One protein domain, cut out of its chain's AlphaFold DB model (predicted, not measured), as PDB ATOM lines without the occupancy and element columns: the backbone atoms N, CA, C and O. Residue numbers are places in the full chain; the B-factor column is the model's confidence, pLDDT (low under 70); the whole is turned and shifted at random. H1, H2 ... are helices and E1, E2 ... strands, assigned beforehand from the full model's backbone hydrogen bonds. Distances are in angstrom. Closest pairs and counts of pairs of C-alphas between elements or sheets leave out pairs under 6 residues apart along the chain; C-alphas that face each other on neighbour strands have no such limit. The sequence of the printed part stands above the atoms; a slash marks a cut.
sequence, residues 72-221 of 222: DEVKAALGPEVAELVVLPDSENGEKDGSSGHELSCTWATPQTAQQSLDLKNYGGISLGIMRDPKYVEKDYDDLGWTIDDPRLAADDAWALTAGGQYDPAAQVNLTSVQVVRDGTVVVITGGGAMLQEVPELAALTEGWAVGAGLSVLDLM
ATOM      1  N   ASP A  72     163.502 241.000 215.606       96.69
ATOM      2  CA  ASP A  72     164.925 240.647 215.550       96.69
ATOM      3  C   ASP A  72     165.837 241.869 215.747       96.69
ATOM      4  O   ASP A  72     166.820 241.785 216.485       96.69
ATOM      5  N   GLU A  73     165.493 243.019 215.154       97.56
ATOM      6  CA  GLU A  73     166.198 244.289 215.391       97.56
ATOM      7  C   GLU A  73     166.070 244.732 216.850       97.56
ATOM      8  O   GLU A  73     167.068 245.110 217.467       97.56
ATOM      9  N   VAL A  74     164.873 244.606 217.432       98.12
ATOM     10  CA  VAL A  74     164.653 244.862 218.860       98.12
ATOM     11  C   VAL A  74     165.526 243.936 219.704       98.12
ATOM     12  O   VAL A  74     166.285 244.418 220.540       98.12
ATOM     13  N   LYS A  75     165.490 242.619 219.469       97.31
ATOM     14  CA  LYS A  75     166.289 241.651 220.234       97.31
ATOM     15  C   LYS A  75     167.786 241.958 220.153       97.31
ATOM     16  O   LYS A  75     168.487 241.822 221.151       97.31
ATOM     17  N   ALA A  76     168.274 242.384 218.989       97.56
ATOM     18  CA  ALA A  76     169.662 242.797 218.821       97.56
ATOM     19  C   ALA A  76     170.004 244.055 219.641       97.56
ATOM     20  O   ALA A  76     171.075 244.110 220.244       97.56
ATOM     21  N   ALA A  77     169.097 245.036 219.704       97.62
ATOM     22  CA  ALA A  77     169.277 246.260 220.488       97.62
ATOM     23  C   ALA A  77     169.216 246.031 222.009       97.62
ATOM     24  O   ALA A  77     169.855 246.762 222.761       97.62
ATOM     25  N   LEU A  78     168.498 244.999 222.466       97.06
ATOM     26  CA  LEU A  78     168.401 244.628 223.884       97.06
ATOM     27  C   LEU A  78     169.708 244.069 224.478       97.06
ATOM     28  O   LEU A  78     169.831 243.987 225.699       97.06
ATOM     29  N   GLY A  79     170.677 243.700 223.636       94.81
ATOM     30  CA  GLY A  79     172.009 243.294 224.074       94.81
ATOM     31  C   GLY A  79     172.168 241.799 224.398       94.81
ATOM     32  O   GLY A  79     171.271 240.982 224.160       94.81
ATOM     33  N   PRO A  80     173.358 241.399 224.884       95.50
ATOM     34  CA  PRO A  80     173.707 239.997 225.120       95.50
ATOM     35  C   PRO A  80     172.853 239.315 226.197       95.50
ATOM     36  O   PRO A  80     172.734 238.089 226.185       95.50
ATOM     37  N   GLU A  81     172.238 240.074 227.102       94.56
ATOM     38  CA  GLU A  81     171.434 239.560 228.212       94.56
ATOM     39  C   GLU A  81     170.202 238.773 227.738       94.56
ATOM     40  O   GLU A  81     169.751 237.864 228.433       94.56
ATOM     41  N   VAL A  82     169.687 239.068 226.538       96.06
ATOM     42  CA  VAL A  82     168.528 238.370 225.951       96.06
ATOM     43  C   VAL A  82     168.901 237.400 224.829       96.06
ATOM     44  O   VAL A  82     168.015 236.795 224.218       96.06
ATOM     45  N   ALA A  83     170.192 237.232 224.523       93.81
ATOM     46  CA  ALA A  83     170.647 236.470 223.357       93.81
ATOM     47  C   ALA A  83     170.132 235.019 223.368       93.81
ATOM     48  O   ALA A  83     169.624 234.536 222.351       93.81
ATOM     49  N   GLU A  84     170.170 234.383 224.540       94.31
ATOM     50  CA  GLU A  84     169.759 232.990 224.758       94.31
ATOM     51  C   GLU A  84     168.237 232.801 224.872       94.31
ATOM     52  O   GLU A  84     167.758 231.666 224.899       94.31
ATOM     53  N   LEU A  85     167.452 233.883 224.931       96.00
ATOM     54  CA  LEU A  85     165.995 233.771 224.920       96.00
ATOM     55  C   LEU A  85     165.505 233.385 223.525       96.00
ATOM     56  O   LEU A  85     166.047 233.810 222.506       96.00
ATOM     57  N   VAL A  86     164.452 232.587 223.453       96.12
ATOM     58  CA  VAL A  86     163.981 231.999 222.200       96.12
ATOM     59  C   VAL A  86     162.562 232.436 221.879       96.12
ATOM     60  O   VAL A  86     161.746 232.679 222.765       96.12
ATOM     61  N   VAL A  87     162.267 232.536 220.588       94.62
ATOM     62  CA  VAL A  87     160.907 232.760 220.097       94.62
ATOM     63  C   VAL A  87     160.147 231.437 220.180       94.62
ATOM     64  O   VAL A  87     160.658 230.398 219.755       94.62
ATOM     65  N   LEU A  88     158.942 231.457 220.752       89.75
ATOM     66  CA  LEU A  88     158.078 230.278 220.782       89.75
ATOM     67  C   LEU A  88     157.407 230.080 219.410       89.75
ATOM     68  O   LEU A  88     157.081 231.072 218.766       89.75
ATOM     69  N   PRO A  89     157.153 228.834 218.963       84.56
ATOM     70  CA  PRO A  89     156.565 228.570 217.643       84.56
ATOM     71  C   PRO A  89     155.243 229.300 217.369       84.56
ATOM     72  O   PRO A  89     155.002 229.711 216.240       84.56
ATOM     73  N   ASP A  90     154.428 229.489 218.408       86.06
ATOM     74  CA  ASP A  90     153.110 230.127 218.331       86.06
ATOM     75  C   ASP A  90     153.127 231.574 218.861       86.06
ATOM     76  O   ASP A  90     152.093 232.106 219.265       86.06
ATOM     77  N   SER A  91     154.299 232.219 218.933       87.50
ATOM     78  CA  SER A  91     154.376 233.615 219.372       87.50
ATOM     79  C   SER A  91     153.736 234.544 218.342       87.50
ATOM     80  O   SER A  91     154.099 234.509 217.166       87.50
ATOM     81  N   GLU A  92     152.884 235.455 218.798       90.56
ATOM     82  CA  GLU A  92     152.297 236.521 217.978       90.56
ATOM     83  C   GLU A  92     153.253 237.721 217.838       90.56
ATOM     84  O   GLU A  92     152.859 238.874 218.001       90.56
ATOM     85  N   ASN A  93     154.538 237.446 217.582       95.50
ATOM     86  CA  ASN A  93     155.556 238.480 217.429       95.50
ATOM     87  C   ASN A  93     155.344 239.258 216.126       95.50
ATOM     88  O   ASN A  93     155.259 238.662 215.051       95.50
ATOM     89  N   GLY A  94     155.340 240.585 216.215       95.06
ATOM     90  CA  GLY A  94     155.202 241.474 215.068       95.06
ATOM     91  C   GLY A  94     154.260 242.642 215.321       95.06
ATOM     92  O   GLY A  94     153.835 242.906 216.447       95.06
ATOM     93  N   GLU A  95     153.987 243.374 214.244       94.94
ATOM     94  CA  GLU A  95     153.031 244.476 214.243       94.94
ATOM     95  C   GLU A  95     151.600 243.928 214.316       94.94
ATOM     96  O   GLU A  95     151.252 242.978 213.606       94.94
ATOM     97  N   LYS A  96     150.763 244.530 215.160       91.62
ATOM     98  CA  LYS A  96     149.356 244.159 215.324       91.62
ATOM     99  C   LYS A  96     148.501 245.377 215.652       91.62
ATOM    100  O   LYS A  96     148.984 246.368 216.190       91.62
ATOM    101  N   ASP A  97     147.214 245.272 215.348       89.56
ATOM    102  CA  ASP A  97     146.226 246.273 215.739       89.56
ATOM    103  C   ASP A  97     145.544 245.832 217.039       89.56
ATOM    104  O   ASP A  97     144.943 244.754 217.109       89.56
ATOM    105  N   GLY A  98     145.652 246.659 218.076       73.81
ATOM    106  CA  GLY A  98     145.054 246.446 219.390       73.81
ATOM    107  C   GLY A  98     144.015 247.509 219.754       73.81
ATOM    108  O   GLY A  98     143.736 248.444 219.003       73.81
ATOM    109  N   SER A  99     143.450 247.397 220.958       74.56
ATOM    110  CA  SER A  99     142.506 248.392 221.498       74.56
ATOM    111  C   SER A  99     143.121 249.783 221.671       74.56
ATOM    112  O   SER A  99     142.396 250.774 221.684       74.56
ATOM    113  N   SER A 100     144.444 249.841 221.813       72.06
ATOM    114  CA  SER A 100     145.219 251.068 222.008       72.06
ATOM    115  C   SER A 100     145.809 251.610 220.701       72.06
ATOM    116  O   SER A 100     146.571 252.572 220.724       72.06
ATOM    117  N   GLY A 101     145.446 251.011 219.562       85.62
ATOM    118  CA  GLY A 101     145.970 251.350 218.245       85.62
ATOM    119  C   GLY A 101     146.960 250.317 217.716       85.62
ATOM    120  O   GLY A 101     147.006 249.174 218.164       85.62
ATOM    121  N   HIS A 102     147.712 250.737 216.707       92.25
ATOM    122  CA  HIS A 102     148.725 249.931 216.043       92.25
ATOM    123  C   HIS A 102     149.996 249.860 216.906       92.25
ATOM    124  O   HIS A 102     150.473 250.899 217.369       92.25
ATOM    125  N   GLU A 103     150.534 248.661 217.130       93.75
ATOM    126  CA  GLU A 103     151.679 248.422 218.020       93.75
ATOM    127  C   GLU A 103     152.605 247.312 217.502       93.75
ATOM    128  O   GLU A 103     152.185 246.437 216.744       93.75
ATOM    129  N   LEU A 104     153.860 247.313 217.958       96.38
ATOM    130  CA  LEU A 104     154.760 246.163 217.865       96.38
ATOM    131  C   LEU A 104     154.695 245.368 219.170       96.38
ATOM    132  O   LEU A 104     154.824 245.944 220.248       96.38
ATOM    133  N   SER A 105     154.573 244.046 219.079       95.62
ATOM    134  CA  SER A 105     154.647 243.147 220.231       95.62
ATOM    135  C   SER A 105     155.692 242.067 219.983       95.62
ATOM    136  O   SER A 105     155.658 241.392 218.957       95.62
ATOM    137  N   CYS A 106     156.629 241.905 220.913       97.25
ATOM    138  CA  CYS A 106     157.691 240.912 220.829       97.25
ATOM    139  C   CYS A 106     157.809 240.153 222.147       97.25
ATOM    140  O   CYS A 106     157.920 240.752 223.209       97.25
ATOM    141  N   THR A 107     157.809 238.830 222.084       96.56
ATOM    142  CA  THR A 107     157.943 237.942 223.237       96.56
ATOM    143  C   THR A 107     159.083 236.963 223.001       96.56
ATOM    144  O   THR A 107     159.197 236.366 221.923       96.56
ATOM    145  N   TRP A 108     159.899 236.764 224.033       96.88
ATOM    146  CA  TRP A 108     160.923 235.724 224.069       96.88
ATOM    147  C   TRP A 108     160.854 234.971 225.387       96.88
ATOM    148  O   TRP A 108     160.611 235.550 226.442       96.88
ATOM    149  N   ALA A 109     161.084 233.669 225.326       95.88
ATOM    150  CA  ALA A 109     160.997 232.777 226.464       95.88
ATOM    151  C   ALA A 109     162.369 232.202 226.820       95.88
ATOM    152  O   ALA A 109     163.270 232.137 225.981       95.88
ATOM    153  N   THR A 110     162.525 231.737 228.056       95.12
ATOM    154  CA  THR A 110     163.700 230.941 228.419       95.12
ATOM    155  C   THR A 110     163.726 229.636 227.604       95.12
ATOM    156  O   THR A 110     162.667 229.095 227.254       95.12
ATOM    157  N   PRO A 111     164.910 229.069 227.307       93.44
ATOM    158  CA  PRO A 111     165.012 227.771 226.639       93.44
ATOM    159  C   PRO A 111     164.220 226.656 227.338       93.44
ATOM    160  O   PRO A 111     163.684 225.768 226.678       93.44
ATOM    161  N   GLN A 112     164.112 226.716 228.666       91.44
ATOM    162  CA  GLN A 112     163.363 225.775 229.498       91.44
ATOM    163  C   GLN A 112     161.864 225.825 229.188       91.44
ATOM    164  O   GLN A 112     161.247 224.764 229.053       91.44
ATOM    165  N   THR A 113     161.303 227.028 229.020       90.50
ATOM    166  CA  THR A 113     159.914 227.221 228.583       90.50
ATOM    167  C   THR A 113     159.696 226.605 227.200       90.50
ATOM    168  O   THR A 113     158.752 225.843 227.001       90.50
ATOM    169  N   ALA A 114     160.594 226.871 226.246       88.69
ATOM    170  CA  ALA A 114     160.458 226.373 224.874       88.69
ATOM    171  C   ALA A 114     160.591 224.848 224.756       88.69
ATOM    172  O   ALA A 114     159.930 224.225 223.929       88.69
ATOM    173  N   GLN A 115     161.422 224.236 225.599       89.12
ATOM    174  CA  GLN A 115     161.610 222.784 225.648       89.12
ATOM    175  C   GLN A 115     160.517 222.053 226.434       89.12
ATOM    176  O   GLN A 115     160.570 220.829 226.540       89.12
ATOM    177  N   GLN A 116     159.548 222.778 226.999       83.94
ATOM    178  CA  GLN A 116     158.513 222.210 227.857       83.94
ATOM    179  C   GLN A 116     159.099 221.379 229.028       83.94
ATOM    180  O   GLN A 116     158.607 220.301 229.365       83.94
ATOM    181  N   SER A 117     160.180 221.875 229.645       81.75
ATOM    182  CA  SER A 117     160.863 221.223 230.772       81.75
ATOM    183  C   SER A 117     159.999 221.105 232.045       81.75
ATOM    184  O   SER A 117     159.187 221.955 232.373       81.75
ATOM    185  N   LEU A 118     160.228 220.092 232.884       84.12
ATOM    186  CA  LEU A 118     159.566 220.014 234.201       84.12
ATOM    187  C   LEU A 118     160.128 221.021 235.230       84.12
ATOM    188  O   LEU A 118     159.667 221.071 236.372       84.12
ATOM    189  N   ASP A 119     161.124 221.818 234.844       83.94
ATOM    190  CA  ASP A 119     161.805 222.791 235.695       83.94
ATOM    191  C   ASP A 119     161.077 224.147 235.750       83.94
ATOM    192  O   ASP A 119     161.556 225.169 235.257       83.94
ATOM    193  N   LEU A 120     159.891 224.151 236.364       84.69
ATOM    194  CA  LEU A 120     158.980 225.306 236.381       84.69
ATOM    195  C   LEU A 120     159.550 226.565 237.052       84.69
ATOM    196  O   LEU A 120     159.070 227.662 236.787       84.69
ATOM    197  N   LYS A 121     160.569 226.447 237.911       85.94
ATOM    198  CA  LYS A 121     161.238 227.622 238.505       85.94
ATOM    199  C   LYS A 121     162.008 228.448 237.467       85.94
ATOM    200  O   LYS A 121     162.174 229.645 237.657       85.94
ATOM    201  N   ASN A 122     162.404 227.808 236.371       86.81
ATOM    202  CA  ASN A 122     163.211 228.380 235.299       86.81
ATOM    203  C   ASN A 122     162.356 228.681 234.052       86.81
ATOM    204  O   ASN A 122     162.854 229.066 232.992       86.81
ATOM    205  N   TYR A 123     161.038 228.493 234.179       91.75
ATOM    206  CA  TYR A 123     160.062 228.906 233.188       91.75
ATOM    207  C   TYR A 123     159.809 230.390 233.307       91.75
ATOM    208  O   TYR A 123     159.263 230.837 234.315       91.75
ATOM    209  N   GLY A 124     160.096 231.111 232.237       94.00
ATOM    210  CA  GLY A 124     159.689 232.493 232.094       94.00
ATOM    211  C   GLY A 124     159.946 233.031 230.708       94.00
ATOM    212  O   GLY A 124     160.216 232.285 229.758       94.00
ATOM    213  N   GLY A 125     159.872 234.347 230.628       95.06
ATOM    214  CA  GLY A 125     160.186 235.112 229.443       95.06
ATOM    215  C   GLY A 125     160.102 236.603 229.712       95.06
ATOM    216  O   GLY A 125     159.836 237.040 230.835       95.06
ATOM    217  N   ILE A 126     160.312 237.358 228.647       96.12
ATOM    218  CA  ILE A 126     160.061 238.790 228.596       96.12
ATOM    219  C   ILE A 126     159.113 239.095 227.441       96.12
ATOM    220  O   ILE A 126     159.093 238.385 226.430       96.12
ATOM    221  N   SER A 127     158.357 240.171 227.599       95.44
ATOM    222  CA  SER A 127     157.547 240.769 226.550       95.44
ATOM    223  C   SER A 127     157.906 242.242 226.424       95.44
ATOM    224  O   SER A 127     158.093 242.936 227.427       95.44
ATOM    225  N   LEU A 128     158.003 242.702 225.184       96.69
ATOM    226  CA  LEU A 128     158.235 244.084 224.820       96.69
ATOM    227  C   LEU A 128     157.106 244.566 223.913       96.69
ATOM    228  O   LEU A 128     156.797 243.931 222.901       96.69
ATOM    229  N   GLY A 129     156.508 245.695 224.279       95.50
ATOM    230  CA  GLY A 129     155.542 246.418 223.457       95.50
ATOM    231  C   GLY A 129     156.112 247.755 222.995       95.50
ATOM    232  O   GLY A 129     156.787 248.426 223.774       95.50
ATOM    233  N   ILE A 130     155.829 248.153 221.756       96.06
ATOM    234  CA  ILE A 130     156.070 249.518 221.275       96.06
ATOM    235  C   ILE A 130     154.770 250.087 220.728       96.06
ATOM    236  O   ILE A 130     154.212 249.555 219.769       96.06
ATOM    237  N   MET A 131     154.329 251.208 221.282       94.06
ATOM    238  CA  MET A 131     153.136 251.917 220.824       94.06
ATOM    239  C   MET A 131     153.417 253.407 220.657       94.06
ATOM    240  O   MET A 131     154.333 253.952 221.270       94.06
ATOM    241  N   ARG A 132     152.637 254.068 219.802       92.44
ATOM    242  CA  ARG A 132     152.686 255.525 219.638       92.44
ATOM    243  C   ARG A 132     151.434 256.127 220.245       92.44
ATOM    244  O   ARG A 132     150.345 255.947 219.707       92.44
ATOM    245  N   ASP A 133     151.606 256.846 221.340       91.19
ATOM    246  CA  ASP A 133     150.543 257.558 222.026       91.19
ATOM    247  C   ASP A 133     151.019 258.958 222.450       91.19
ATOM    248  O   ASP A 133     151.624 259.130 223.507       91.19
ATOM    249  N   PRO A 134     150.724 259.998 221.648       88.94
ATOM    250  CA  PRO A 134     151.063 261.380 221.980       88.94
ATOM    251  C   PRO A 134     150.330 261.923 223.212       88.94
ATOM    252  O   PRO A 134     150.683 262.992 223.705       88.94
ATOM    253  N   LYS A 135     149.284 261.235 223.691       91.31
ATOM    254  CA  LYS A 135     148.567 261.609 224.918       91.31
ATOM    255  C   LYS A 135     149.255 261.061 226.167       91.31
ATOM    256  O   LYS A 135     148.871 261.433 227.269       91.31
ATOM    257  N   TYR A 136     150.263 260.209 225.996       90.88
ATOM    258  CA  TYR A 136     151.059 259.653 227.075       90.88
ATOM    259  C   TYR A 136     152.114 260.678 227.513       90.88
ATOM    260  O   TYR A 136     153.196 260.771 226.929       90.88
ATOM    261  N   VAL A 137     151.773 261.503 228.507       93.25
ATOM    262  CA  VAL A 137     152.594 262.639 228.958       93.25
ATOM    263  C   VAL A 137     153.080 262.457 230.396       93.25
ATOM    264  O   VAL A 137     152.322 262.048 231.270       93.25
ATOM    265  N   GLU A 138     154.345 262.803 230.650       95.44
ATOM    266  CA  GLU A 138     155.051 262.591 231.929       95.44
ATOM    267  C   GLU A 138     154.296 263.153 233.139       95.44
ATOM    268  O   GLU A 138     154.118 262.477 234.153       95.44
ATOM    269  N   LYS A 139     153.761 264.371 232.987       94.81
ATOM    270  CA  LYS A 139     153.067 265.096 234.053       94.81
ATOM    271  C   LYS A 139     151.912 264.299 234.679       94.81
ATOM    272  O   LYS A 139     151.648 264.462 235.871       94.81
ATOM    273  N   ASP A 140     151.221 263.467 233.903       94.31
ATOM    274  CA  ASP A 140     150.078 262.690 234.398       94.31
ATOM    275  C   ASP A 140     150.513 261.590 235.384       94.31
ATOM    276  O   ASP A 140     149.708 261.112 236.188       94.31
ATOM    277  N   TYR A 141     151.794 261.218 235.356       95.50
ATOM    278  CA  TYR A 141     152.387 260.158 236.170       95.50
ATOM    279  C   TYR A 141     153.294 260.686 237.284       95.50
ATOM    280  O   TYR A 141     153.452 260.007 238.305       95.50
ATOM    281  N   ASP A 142     153.828 261.899 237.140       93.50
ATOM    282  CA  ASP A 142     154.562 262.597 238.204       93.50
ATOM    283  C   ASP A 142     153.715 262.746 239.470       93.50
ATOM    284  O   ASP A 142     154.157 262.412 240.570       93.50
ATOM    285  N   ASP A 143     152.459 263.178 239.313       91.94
ATOM    286  CA  ASP A 143     151.532 263.384 240.432       91.94
ATOM    287  C   ASP A 143     151.174 262.052 241.138       91.94
ATOM    288  O   ASP A 143     150.738 262.047 242.293       91.94
ATOM    289  N   LEU A 144     151.395 260.910 240.471       94.06
ATOM    290  CA  LEU A 144     151.233 259.562 241.028       94.06
ATOM    291  C   LEU A 144     152.512 259.031 241.697       94.06
ATOM    292  O   LEU A 144     152.463 257.990 242.358       94.06
ATOM    293  N   GLY A 145     153.645 259.720 241.530       95.50
ATOM    294  CA  GLY A 145     154.962 259.258 241.968       95.50
ATOM    295  C   GLY A 145     155.430 258.011 241.219       95.50
ATOM    296  O   GLY A 145     156.084 257.157 241.814       95.50
ATOM    297  N   TRP A 146     155.016 257.843 239.959       96.88
ATOM    298  CA  TRP A 146     155.364 256.668 239.149       96.88
ATOM    299  C   TRP A 146     156.591 256.887 238.271       96.88
ATOM    300  O   TRP A 146     157.150 255.911 237.768       96.88
ATOM    301  N   THR A 147     156.994 258.141 238.081       97.25
ATOM    302  CA  THR A 147     158.135 258.507 237.250       97.25
ATOM    303  C   THR A 147     159.457 258.080 237.879       97.25
ATOM    304  O   THR A 147     159.620 258.023 239.100       97.25
ATOM    305  N   ILE A 148     160.393 257.703 237.013       97.44
ATOM    306  CA  ILE A 148     161.711 257.194 237.378       97.44
ATOM    307  C   ILE A 148     162.732 258.323 237.255       97.44
ATOM    308  O   ILE A 148     162.922 258.878 236.176       97.44
ATOM    309  N   ASP A 149     163.452 258.597 238.342       95.69
ATOM    310  CA  ASP A 149     164.626 259.473 238.327       95.69
ATOM    311  C   ASP A 149     165.877 258.659 237.948       95.69
ATOM    312  O   ASP A 149     166.518 258.027 238.791       95.69
ATOM    313  N   ASP A 150     166.192 258.625 236.649       96.81
ATOM    314  CA  ASP A 150     167.405 258.004 236.113       96.81
ATOM    315  C   ASP A 150     168.136 258.985 235.179       96.81
ATOM    316  O   ASP A 150     167.561 259.438 234.184       96.81
ATOM    317  N   PRO A 151     169.422 259.306 235.431       96.81
ATOM    318  CA  PRO A 151     170.149 260.319 234.664       96.81
ATOM    319  C   PRO A 151     170.305 259.975 233.178       96.81
ATOM    320  O   PRO A 151     170.564 260.876 232.376       96.81
ATOM    321  N   ARG A 152     170.160 258.700 232.791       97.62
ATOM    322  CA  ARG A 152     170.184 258.289 231.382       97.62
ATOM    323  C   ARG A 152     168.988 258.841 230.615       97.62
ATOM    324  O   ARG A 152     169.155 259.198 229.465       97.62
ATOM    325  N   LEU A 153     167.819 258.947 231.248       97.69
ATOM    326  CA  LEU A 153     166.586 259.420 230.611       97.69
ATOM    327  C   LEU A 153     166.707 260.891 230.198       97.69
ATOM    328  O   LEU A 153     166.503 261.236 229.035       97.69
ATOM    329  N   ALA A 154     167.163 261.734 231.128       94.75
ATOM    330  CA  ALA A 154     167.367 263.160 230.883       94.75
ATOM    331  C   ALA A 154     168.446 263.445 229.823       94.75
ATOM    332  O   ALA A 154     168.351 264.432 229.101       94.75
ATOM    333  N   ALA A 155     169.472 262.593 229.707       95.12
ATOM    334  CA  ALA A 155     170.509 262.730 228.679       95.12
ATOM    335  C   ALA A 155     169.992 262.471 227.251       95.12
ATOM    336  O   ALA A 155     170.678 262.782 226.279       95.12
ATOM    337  N   ASP A 156     168.803 261.889 227.146       95.25
ATOM    338  CA  ASP A 156     168.239 261.312 225.938       95.25
ATOM    339  C   ASP A 156     166.853 261.896 225.609       95.25
ATOM    340  O   ASP A 156     166.116 261.302 224.812       95.25
ATOM    341  N   ASP A 157     166.506 263.028 226.242       95.44
ATOM    342  CA  ASP A 157     165.209 263.719 226.167       95.44
ATOM    343  C   ASP A 157     164.018 262.753 226.321       95.44
ATOM    344  O   ASP A 157     162.997 262.846 225.638       95.44
ATOM    345  N   ALA A 158     164.183 261.771 227.207       97.62
ATOM    346  CA  ALA A 158     163.213 260.730 227.499       97.62
ATOM    347  C   ALA A 158     162.790 260.794 228.967       97.62
ATOM    348  O   ALA A 158     163.465 261.384 229.810       97.62
ATOM    349  N   TRP A 159     161.694 260.117 229.274       98.12
ATOM    350  CA  TRP A 159     161.243 259.870 230.638       98.12
ATOM    351  C   TRP A 159     160.792 258.415 230.764       98.12
ATOM    352  O   TRP A 159     160.630 257.710 229.765       98.12
ATOM    353  N   ALA A 160     160.639 257.926 231.989       98.00
ATOM    354  CA  ALA A 160     160.186 256.563 232.221       98.00
ATOM    355  C   ALA A 160     159.352 256.459 233.490       98.00
ATOM    356  O   ALA A 160     159.400 257.333 234.355       98.00
ATOM    357  N   LEU A 161     158.603 255.365 233.601       97.50
ATOM    358  CA  LEU A 161     157.791 255.070 234.771       97.50
ATOM    359  C   LEU A 161     157.762 253.578 235.096       97.50
ATOM    360  O   LEU A 161     157.904 252.737 234.208       97.50
ATOM    361  N   THR A 162     157.484 253.266 236.360       95.81
ATOM    362  CA  THR A 162     157.058 251.934 236.814       95.81
ATOM    363  C   THR A 162     155.676 252.075 237.440       95.81
ATOM    364  O   THR A 162     155.462 252.919 238.315       95.81
ATOM    365  N   ALA A 163     154.715 251.247 237.020       91.06
ATOM    366  CA  ALA A 163     153.361 251.320 237.563       91.06
ATOM    367  C   ALA A 163     153.379 251.051 239.081       91.06
ATOM    368  O   ALA A 163     153.910 250.045 239.543       91.06
ATOM    369  N   GLY A 164     152.807 251.963 239.871       90.25
ATOM    370  CA  GLY A 164     152.842 251.899 241.338       90.25
ATOM    371  C   GLY A 164     154.071 252.545 241.995       90.25
ATOM    372  O   GLY A 164     154.145 252.559 243.226       90.25
ATOM    373  N   GLY A 165     155.015 253.091 241.218       90.19
ATOM    374  CA  GLY A 165     156.133 253.909 241.715       90.19
ATOM    375  C   GLY A 165     157.213 253.167 242.505       90.19
ATOM    376  O   GLY A 165     158.054 253.797 243.137       90.19
ATOM    377  N   GLN A 166     157.204 251.832 242.505       89.62
ATOM    378  CA  GLN A 166     158.182 251.007 243.225       89.62
ATOM    379  C   GLN A 166     159.378 250.640 242.335       89.62
ATOM    380  O   GLN A 166     159.699 249.464 242.205       89.62
ATOM    381  N   TYR A 167     160.008 251.632 241.698       95.00
ATOM    382  CA  TYR A 167     161.198 251.377 240.885       95.00
ATOM    383  C   TYR A 167     162.391 250.990 241.765       95.00
ATOM    384  O   TYR A 167     162.773 251.733 242.675       95.00
ATOM    385  N   ASP A 168     162.999 249.848 241.457       95.69
ATOM    386  CA  ASP A 168     164.277 249.419 242.019       95.69
ATOM    387  C   ASP A 168     165.189 248.961 240.872       95.69
ATOM    388  O   ASP A 168     164.962 247.896 240.294       95.69
ATOM    389  N   PRO A 169     166.265 249.705 240.548       96.62
ATOM    390  CA  PRO A 169     167.137 249.369 239.424       96.62
ATOM    391  C   PRO A 169     167.807 247.990 239.551       96.62
ATOM    392  O   PRO A 169     168.296 247.464 238.544       96.62
ATOM    393  N   ALA A 170     167.861 247.418 240.759       96.94
ATOM    394  CA  ALA A 170     168.410 246.093 241.026       96.94
ATOM    395  C   ALA A 170     167.354 244.973 241.027       96.94
ATOM    396  O   ALA A 170     167.734 243.802 240.958       96.94
ATOM    397  N   ALA A 171     166.060 245.299 241.092       95.81
ATOM    398  CA  ALA A 171     164.994 244.307 241.037       95.81
ATOM    399  C   ALA A 171     164.883 243.702 239.633       95.81
ATOM    400  O   ALA A 171     165.148 244.370 238.633       95.81
ATOM    401  N   GLN A 172     164.489 242.431 239.552       95.56
ATOM    402  CA  GLN A 172     164.200 241.785 238.274       95.56
ATOM    403  C   GLN A 172     162.952 242.406 237.627       95.56
ATOM    404  O   GLN A 172     161.975 242.713 238.314       95.56
ATOM    405  N   VAL A 173     162.969 242.536 236.297       94.25
ATOM    406  CA  VAL A 173     161.793 242.937 235.513       94.25
ATOM    407  C   VAL A 173     160.617 241.995 235.805       94.25
ATOM    408  O   VAL A 173     160.734 240.772 235.733       94.25
ATOM    409  N   ASN A 174     159.463 242.584 236.091       90.94
ATOM    410  CA  ASN A 174     158.205 241.935 236.431       90.94
ATOM    411  C   ASN A 174     157.068 242.407 235.494       90.94
ATOM    412  O   ASN A 174     157.294 243.072 234.481       90.94
ATOM    413  N   LEU A 175     155.819 242.047 235.811       86.12
ATOM    414  CA  LEU A 175     154.643 242.386 234.993       86.12
ATOM    415  C   LEU A 175     154.279 243.877 234.975       86.12
ATOM    416  O   LEU A 175     153.520 244.306 234.111       86.12
ATOM    417  N   THR A 176     154.762 244.648 235.943       83.50
ATOM    418  CA  THR A 176     154.498 246.090 236.079       83.50
ATOM    419  C   THR A 176     155.680 246.955 235.655       83.50
ATOM    420  O   THR A 176     155.640 248.174 235.828       83.50
ATOM    421  N   SER A 177     156.737 246.328 235.141       78.38
ATOM    422  CA  SER A 177     158.020 246.990 234.970       78.38
ATOM    423  C   SER A 177     158.063 247.984 233.808       78.38
ATOM    424  O   SER A 177     157.191 248.044 232.943       78.38
ATOM    425  N   VAL A 178     159.111 248.798 233.918       96.56
ATOM    426  CA  VAL A 178     159.528 249.977 233.161       96.56
ATOM    427  C   VAL A 178     158.845 250.200 231.810       96.56
ATOM    428  O   VAL A 178     158.930 249.393 230.880       96.56
ATOM    429  N   GLN A 179     158.276 251.395 231.682       97.44
ATOM    430  CA  GLN A 179     157.877 251.992 230.414       97.44
ATOM    431  C   GLN A 179     158.788 253.188 230.143       97.44
ATOM    432  O   GLN A 179     158.880 254.068 230.995       97.44
ATOM    433  N   VAL A 180     159.463 253.218 228.994       98.12
ATOM    434  CA  VAL A 180     160.335 254.326 228.569       98.12
ATOM    435  C   VAL A 180     159.667 255.068 227.420       98.12
ATOM    436  O   VAL A 180     159.174 254.444 226.479       98.12
ATOM    437  N   VAL A 181     159.649 256.393 227.493       97.56
ATOM    438  CA  VAL A 181     158.880 257.248 226.593       97.56
ATOM    439  C   VAL A 181     159.765 258.334 225.998       97.56
ATOM    440  O   VAL A 181     160.489 259.024 226.717       97.56
ATOM    441  N   ARG A 182     159.667 258.513 224.679       96.62
ATOM    442  CA  ARG A 182     160.278 259.626 223.938       96.62
ATOM    443  C   ARG A 182     159.391 259.999 222.757       96.62
ATOM    444  O   ARG A 182     158.930 259.116 222.036       96.62
ATOM    445  N   ASP A 183     159.136 261.293 222.572       93.25
ATOM    446  CA  ASP A 183     158.389 261.844 221.430       93.25
ATOM    447  C   ASP A 183     157.039 261.143 221.154       93.25
ATOM    448  O   ASP A 183     156.674 260.859 220.013       93.25
ATOM    449  N   GLY A 184     156.294 260.812 222.216       92.62
ATOM    450  CA  GLY A 184     155.007 260.112 222.116       92.62
ATOM    451  C   GLY A 184     155.115 258.638 221.712       92.62
ATOM    452  O   GLY A 184     154.103 258.016 221.407       92.62
ATOM    453  N   THR A 185     156.317 258.062 221.697       95.12
ATOM    454  CA  THR A 185     156.529 256.622 221.542       95.12
ATOM    455  C   THR A 185     156.833 255.998 222.894       95.12
ATOM    456  O   THR A 185     157.725 256.455 223.603       95.12
ATOM    457  N   VAL A 186     156.091 254.949 223.236       95.94
ATOM    458  CA  VAL A 186     156.160 254.235 224.512       95.94
ATOM    459  C   VAL A 186     156.722 252.840 224.257       95.94
ATOM    460  O   VAL A 186     156.166 252.085 223.456       95.94
ATOM    461  N   VAL A 187     157.808 252.497 224.948       97.31
ATOM    462  CA  VAL A 187     158.387 251.151 224.985       97.31
ATOM    463  C   VAL A 187     158.107 250.547 226.353       97.31
ATOM    464  O   VAL A 187     158.571 251.067 227.364       97.31
ATOM    465  N   VAL A 188     157.364 249.447 226.387       96.25
ATOM    466  CA  VAL A 188     156.992 248.731 227.613       96.25
ATOM    467  C   VAL A 188     157.800 247.448 227.694       96.25
ATOM    468  O   VAL A 188     157.749 246.653 226.756       96.25
ATOM    469  N   ILE A 189     158.510 247.218 228.800       97.19
ATOM    470  CA  ILE A 189     159.297 245.997 229.011       97.19
ATOM    471  C   ILE A 189     158.794 245.288 230.262       97.19
ATOM    472  O   ILE A 189     158.895 245.795 231.377       97.19
ATOM    473  N   THR A 190     158.289 244.076 230.069       95.31
ATOM    474  CA  THR A 190     157.779 243.227 231.146       95.31
ATOM    475  C   THR A 190     158.437 241.862 231.112       95.31
ATOM    476  O   THR A 190     158.973 241.423 230.093       95.31
ATOM    477  N   GLY A 191     158.400 241.176 232.243       92.88
ATOM    478  CA  GLY A 191     159.034 239.883 232.404       92.88
ATOM    479  C   GLY A 191     158.436 239.115 233.562       92.88
ATOM    480  O   GLY A 191     157.637 239.635 234.343       92.88
ATOM    481  N   GLY A 192     158.803 237.845 233.648       90.00
ATOM    482  CA  GLY A 192     158.452 237.021 234.791       90.00
ATOM    483  C   GLY A 192     158.365 235.545 234.458       90.00
ATOM    484  O   GLY A 192     158.495 235.113 233.306       90.00
ATOM    485  N   GLY A 193     158.155 234.766 235.512       87.94
ATOM    486  CA  GLY A 193     157.969 233.333 235.409       87.94
ATOM    487  C   GLY A 193     156.528 232.905 235.158       87.94
ATOM    488  O   GLY A 193     155.582 233.669 235.345       87.94
ATOM    489  N   ALA A 194     156.349 231.635 234.790       83.19
ATOM    490  CA  ALA A 194     155.028 231.048 234.527       83.19
ATOM    491  C   ALA A 194     154.038 231.134 235.713       83.19
ATOM    492  O   ALA A 194     152.832 231.018 235.517       83.19
ATOM    493  N   MET A 195     154.531 231.342 236.936       82.50
ATOM    494  CA  MET A 195     153.765 231.507 238.178       82.50
ATOM    495  C   MET A 195     153.978 232.898 238.806       82.50
ATOM    496  O   MET A 195     153.834 233.048 240.019       82.50
ATOM    497  N   LEU A 196     154.328 233.907 237.997       83.19
ATOM    498  CA  LEU A 196     154.632 235.284 238.426       83.19
ATOM    499  C   LEU A 196     155.843 235.409 239.363       83.19
ATOM    500  O   LEU A 196     156.013 236.421 240.038       83.19
ATOM    501  N   GLN A 197     156.671 234.371 239.423       86.44
ATOM    502  CA  GLN A 197     157.877 234.339 240.233       86.44
ATOM    503  C   GLN A 197     159.059 234.987 239.514       86.44
ATOM    504  O   GLN A 197     159.085 235.066 238.283       86.44
ATOM    505  N   GLU A 198     160.079 235.340 240.294       90.31
ATOM    506  CA  GLU A 198     161.399 235.626 239.750       90.31
ATOM    507  C   GLU A 198     162.022 234.371 239.132       90.31
ATOM    508  O   GLU A 198     161.939 233.269 239.686       90.31
ATOM    509  N   VAL A 199     162.673 234.548 237.988       92.12
ATOM    510  CA  VAL A 199     163.284 233.467 237.213       92.12
ATOM    511  C   VAL A 199     164.800 233.625 237.270       92.12
ATOM    512  O   VAL A 199     165.308 234.637 236.782       92.12
ATOM    513  N   PRO A 200     165.551 232.660 237.832       92.06
ATOM    514  CA  PRO A 200     167.007 232.759 237.952       92.06
ATOM    515  C   PRO A 200     167.721 233.045 236.625       92.06
ATOM    516  O   PRO A 200     168.661 233.835 236.585       92.06
ATOM    517  N   GLU A 201     167.253 232.457 235.525       89.81
ATOM    518  CA  GLU A 201     167.792 232.678 234.178       89.81
ATOM    519  C   GLU A 201     167.584 234.109 233.663       89.81
ATOM    520  O   GLU A 201     168.307 234.538 232.770       89.81
ATOM    521  N   LEU A 202     166.633 234.857 234.227       93.81
ATOM    522  CA  LEU A 202     166.361 236.251 233.876       93.81
ATOM    523  C   LEU A 202     166.986 237.233 234.880       93.81
ATOM    524  O   LEU A 202     166.679 238.418 234.845       93.81
ATOM    525  N   ALA A 203     167.829 236.780 235.818       94.12
ATOM    526  CA  ALA A 203     168.342 237.622 236.912       94.12
ATOM    527  C   ALA A 203     169.153 238.843 236.438       94.12
ATOM    528  O   ALA A 203     169.245 239.833 237.155       94.12
ATOM    529  N   ALA A 204     169.728 238.783 235.233       94.69
ATOM    530  CA  ALA A 204     170.427 239.913 234.620       94.69
ATOM    531  C   ALA A 204     169.475 240.989 234.062       94.69
ATOM    532  O   ALA A 204     169.897 242.121 233.841       94.69
ATOM    533  N   LEU A 205     168.200 240.652 233.842       96.75
ATOM    534  CA  LEU A 205     167.182 241.558 233.315       96.75
ATOM    535  C   LEU A 205     166.557 242.327 234.478       96.75
ATOM    536  O   LEU A 205     165.491 241.968 234.983       96.75
ATOM    537  N   THR A 206     167.262 243.354 234.948       97.25
ATOM    538  CA  THR A 206     166.789 244.223 236.031       97.25
ATOM    539  C   THR A 206     165.972 245.405 235.511       97.25
ATOM    540  O   THR A 206     166.017 245.723 234.322       97.25
ATOM    541  N   GLU A 207     165.253 246.114 236.380       97.31
ATOM    542  CA  GLU A 207     164.558 247.347 235.981       97.31
ATOM    543  C   GLU A 207     165.547 248.423 235.495       97.31
ATOM    544  O   GLU A 207     165.281 249.134 234.526       97.31
ATOM    545  N   GLY A 208     166.746 248.482 236.083       97.38
ATOM    546  CA  GLY A 208     167.819 249.362 235.617       97.38
ATOM    547  C   GLY A 208     168.337 248.985 234.224       97.38
ATOM    548  O   GLY A 208     168.645 249.876 233.423       97.38
ATOM    549  N   TRP A 209     168.397 247.687 233.907       97.75
ATOM    550  CA  TRP A 209     168.634 247.216 232.540       97.75
ATOM    551  C   TRP A 209     167.480 247.627 231.616       97.75
ATOM    552  O   TRP A 209     167.743 248.177 230.548       97.75
ATOM    553  N   ALA A 210     166.225 247.473 232.051       97.88
ATOM    554  CA  ALA A 210     165.041 247.799 231.254       97.88
ATOM    555  C   ALA A 210     164.984 249.277 230.830       97.88
ATOM    556  O   ALA A 210     164.625 249.567 229.692       97.88
ATOM    557  N   VAL A 211     165.421 250.214 231.681       98.25
ATOM    558  CA  VAL A 211     165.571 251.631 231.287       98.25
ATOM    559  C   VAL A 211     166.539 251.782 230.106       98.25
ATOM    560  O   VAL A 211     166.213 252.418 229.107       98.25
ATOM    561  N   GLY A 212     167.725 251.166 230.180       98.12
ATOM    562  CA  GLY A 212     168.723 251.241 229.104       98.12
ATOM    563  C   GLY A 212     168.286 250.517 227.828       98.12
ATOM    564  O   GLY A 212     168.509 251.005 226.719       98.12
ATOM    565  N   ALA A 213     167.616 249.378 227.987       98.00
ATOM    566  CA  ALA A 213     167.008 248.624 226.904       98.00
ATOM    567  C   ALA A 213     165.924 249.441 226.183       98.00
ATOM    568  O   ALA A 213     165.936 249.522 224.957       98.00
ATOM    569  N   GLY A 214     165.034 250.103 226.929       98.06
ATOM    570  CA  GLY A 214     163.993 250.959 226.362       98.06
ATOM    571  C   GLY A 214     164.570 252.123 225.558       98.06
ATOM    572  O   GLY A 214     164.140 252.352 224.431       98.06
ATOM    573  N   LEU A 215     165.609 252.790 226.075       98.38
ATOM    574  CA  LEU A 215     166.335 253.836 225.339       98.38
ATOM    575  C   LEU A 215     166.963 253.305 224.042       98.38
ATOM    576  O   LEU A 215     166.807 253.915 222.986       98.38
ATOM    577  N   SER A 216     167.598 252.132 224.097       98.25
ATOM    578  CA  SER A 216     168.214 251.494 222.923       98.25
ATOM    579  C   SER A 216     167.181 251.133 221.851       98.25
ATOM    580  O   SER A 216     167.456 251.228 220.657       98.25
ATOM    581  N   VAL A 217     165.970 250.744 222.257       97.88
ATOM    582  CA  VAL A 217     164.860 250.468 221.335       97.88
ATOM    583  C   VAL A 217     164.275 251.758 220.759       97.88
ATOM    584  O   VAL A 217     163.971 251.801 219.568       97.88
ATOM    585  N   LEU A 218     164.154 252.822 221.557       96.88
ATOM    586  CA  LEU A 218     163.739 254.140 221.063       96.88
ATOM    587  C   LEU A 218     164.716 254.692 220.015       96.88
ATOM    588  O   LEU A 218     164.285 255.347 219.068       96.88
ATOM    589  N   ASP A 219     166.009 254.384 220.125       96.12
ATOM    590  CA  ASP A 219     167.019 254.774 219.134       96.12
ATOM    591  C   ASP A 219     166.839 254.104 217.764       96.12
ATOM    592  O   ASP A 219     167.245 254.679 216.755       96.12
ATOM    593  N   LEU A 220     166.178 252.942 217.695       95.56
ATOM    594  CA  LEU A 220     165.818 252.301 216.420       95.56
ATOM    595  C   LEU A 220     164.741 253.075 215.646       95.56
ATOM    596  O   LEU A 220     164.496 252.779 214.479       95.56
ATOM    597  N   MET A 221     164.065 254.020 216.303       91.88
ATOM    598  CA  MET A 221     162.925 254.759 215.759       91.88
ATOM    599  C   MET A 221     163.199 256.258 215.588       91.88
ATOM    600  O   MET A 221     162.253 257.013 215.352       91.88
TER     601      MET A 221
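Overview. This is residues 72 to 221 of the 222 residues of an uncharacterized protein of Microbacterium testaceum (UniProt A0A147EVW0). One twisted slab of six antiparallel strands, in the order E1, E2, E3, E6, E5, E4, forms the main wall, and the long helix H5 packs slantwise over one face of it. The short helices H1 and H4 lie on opposite sides of H5, while H2 and H3, four residues each, lie toward opposite ends of the longest axis. The printed part has 150 residues, with five named helices and six named strands in the order H1 E1 E2 H2 E3 H3 H4 E4 E5 E6 H5; the class is mixed, helices and strands, with under half of the residues, 70, in named elements. The whole is compact, with a radius of gyration of the C-alphas of 15.0 A and spans of 46 by 31 by 27 A.

Arrangement. Across the sheet run E1, residues 94 to 98, E2, 101 to 109, E3, 124 to 132, E6, 185 to 193, E5, 179 to 182, and E4, 159 to 161; E1 and E4 are its edge strands. E1 and E2 form a hairpin, with N 96 and O 103 at 2.9 A. Between E2 and E3, N 106 and O 128 are 2.8 A apart; between E3 and E6, N 129 and O 188 are 2.9 A apart. E4, E5 and E6 make a meander, each strand the antiparallel neighbour of the one before, with N 181 and O 159 at 2.8 A and N 187 and O 180 at 2.8 A. H5, residues 207 to 219, is on the sheet at a height of 7.8 A, over E6 and only just over E5, with 3 C-alphas, and makes two layers, a helix on one face of a sheet. On the local plane it stands at 37 degrees to E6, slantwise to the strands; the closest C-alphas of H5 and E5, Gly 214 and Val 180, are 5.4 A apart. H1, residues 72 to 77, touches residues 213 to 217 of H5 at a steep tilt of 63 degrees, opposite ways, with the C-alphas of Ala 77 and Ser 216 closest at 5.9 A. H4, residues 151 to 154, only just touches H5, with 3 pairs of C-alphas within 8 A, Arg 152 and Gly 212 closest at 7.5 A. H1, H4 and H2, residues 111 to 114, only graze the sheet; H3, residues 139 to 142, is not on it. In H1 every O i to N i+4 pair is within hydrogen-bond range, in H5 8 of 9 are, and H2, H3 and H4 are too short for such a pair.

Along the chain. H1 begins at C-alpha 72 (164.925, 240.647, 215.550). E3 and E6 are each 27.1 A long, E2 25.3 A and H5 18.6 A. E6 begins at C-alpha 185 (156.529, 256.622, 221.542), and H5 ends at C-alpha 219 (167.019, 254.774, 219.134).

Size, cuts and confidence. The two C-alphas farthest apart, those of Leu 118 and Lys 139, are 45.5 A apart. The links H1 to E1, E4 to E5 and E6 to H5 are long. The printed part has no cut, its mean pLDDT is 93.2, and no printed residue is under 70.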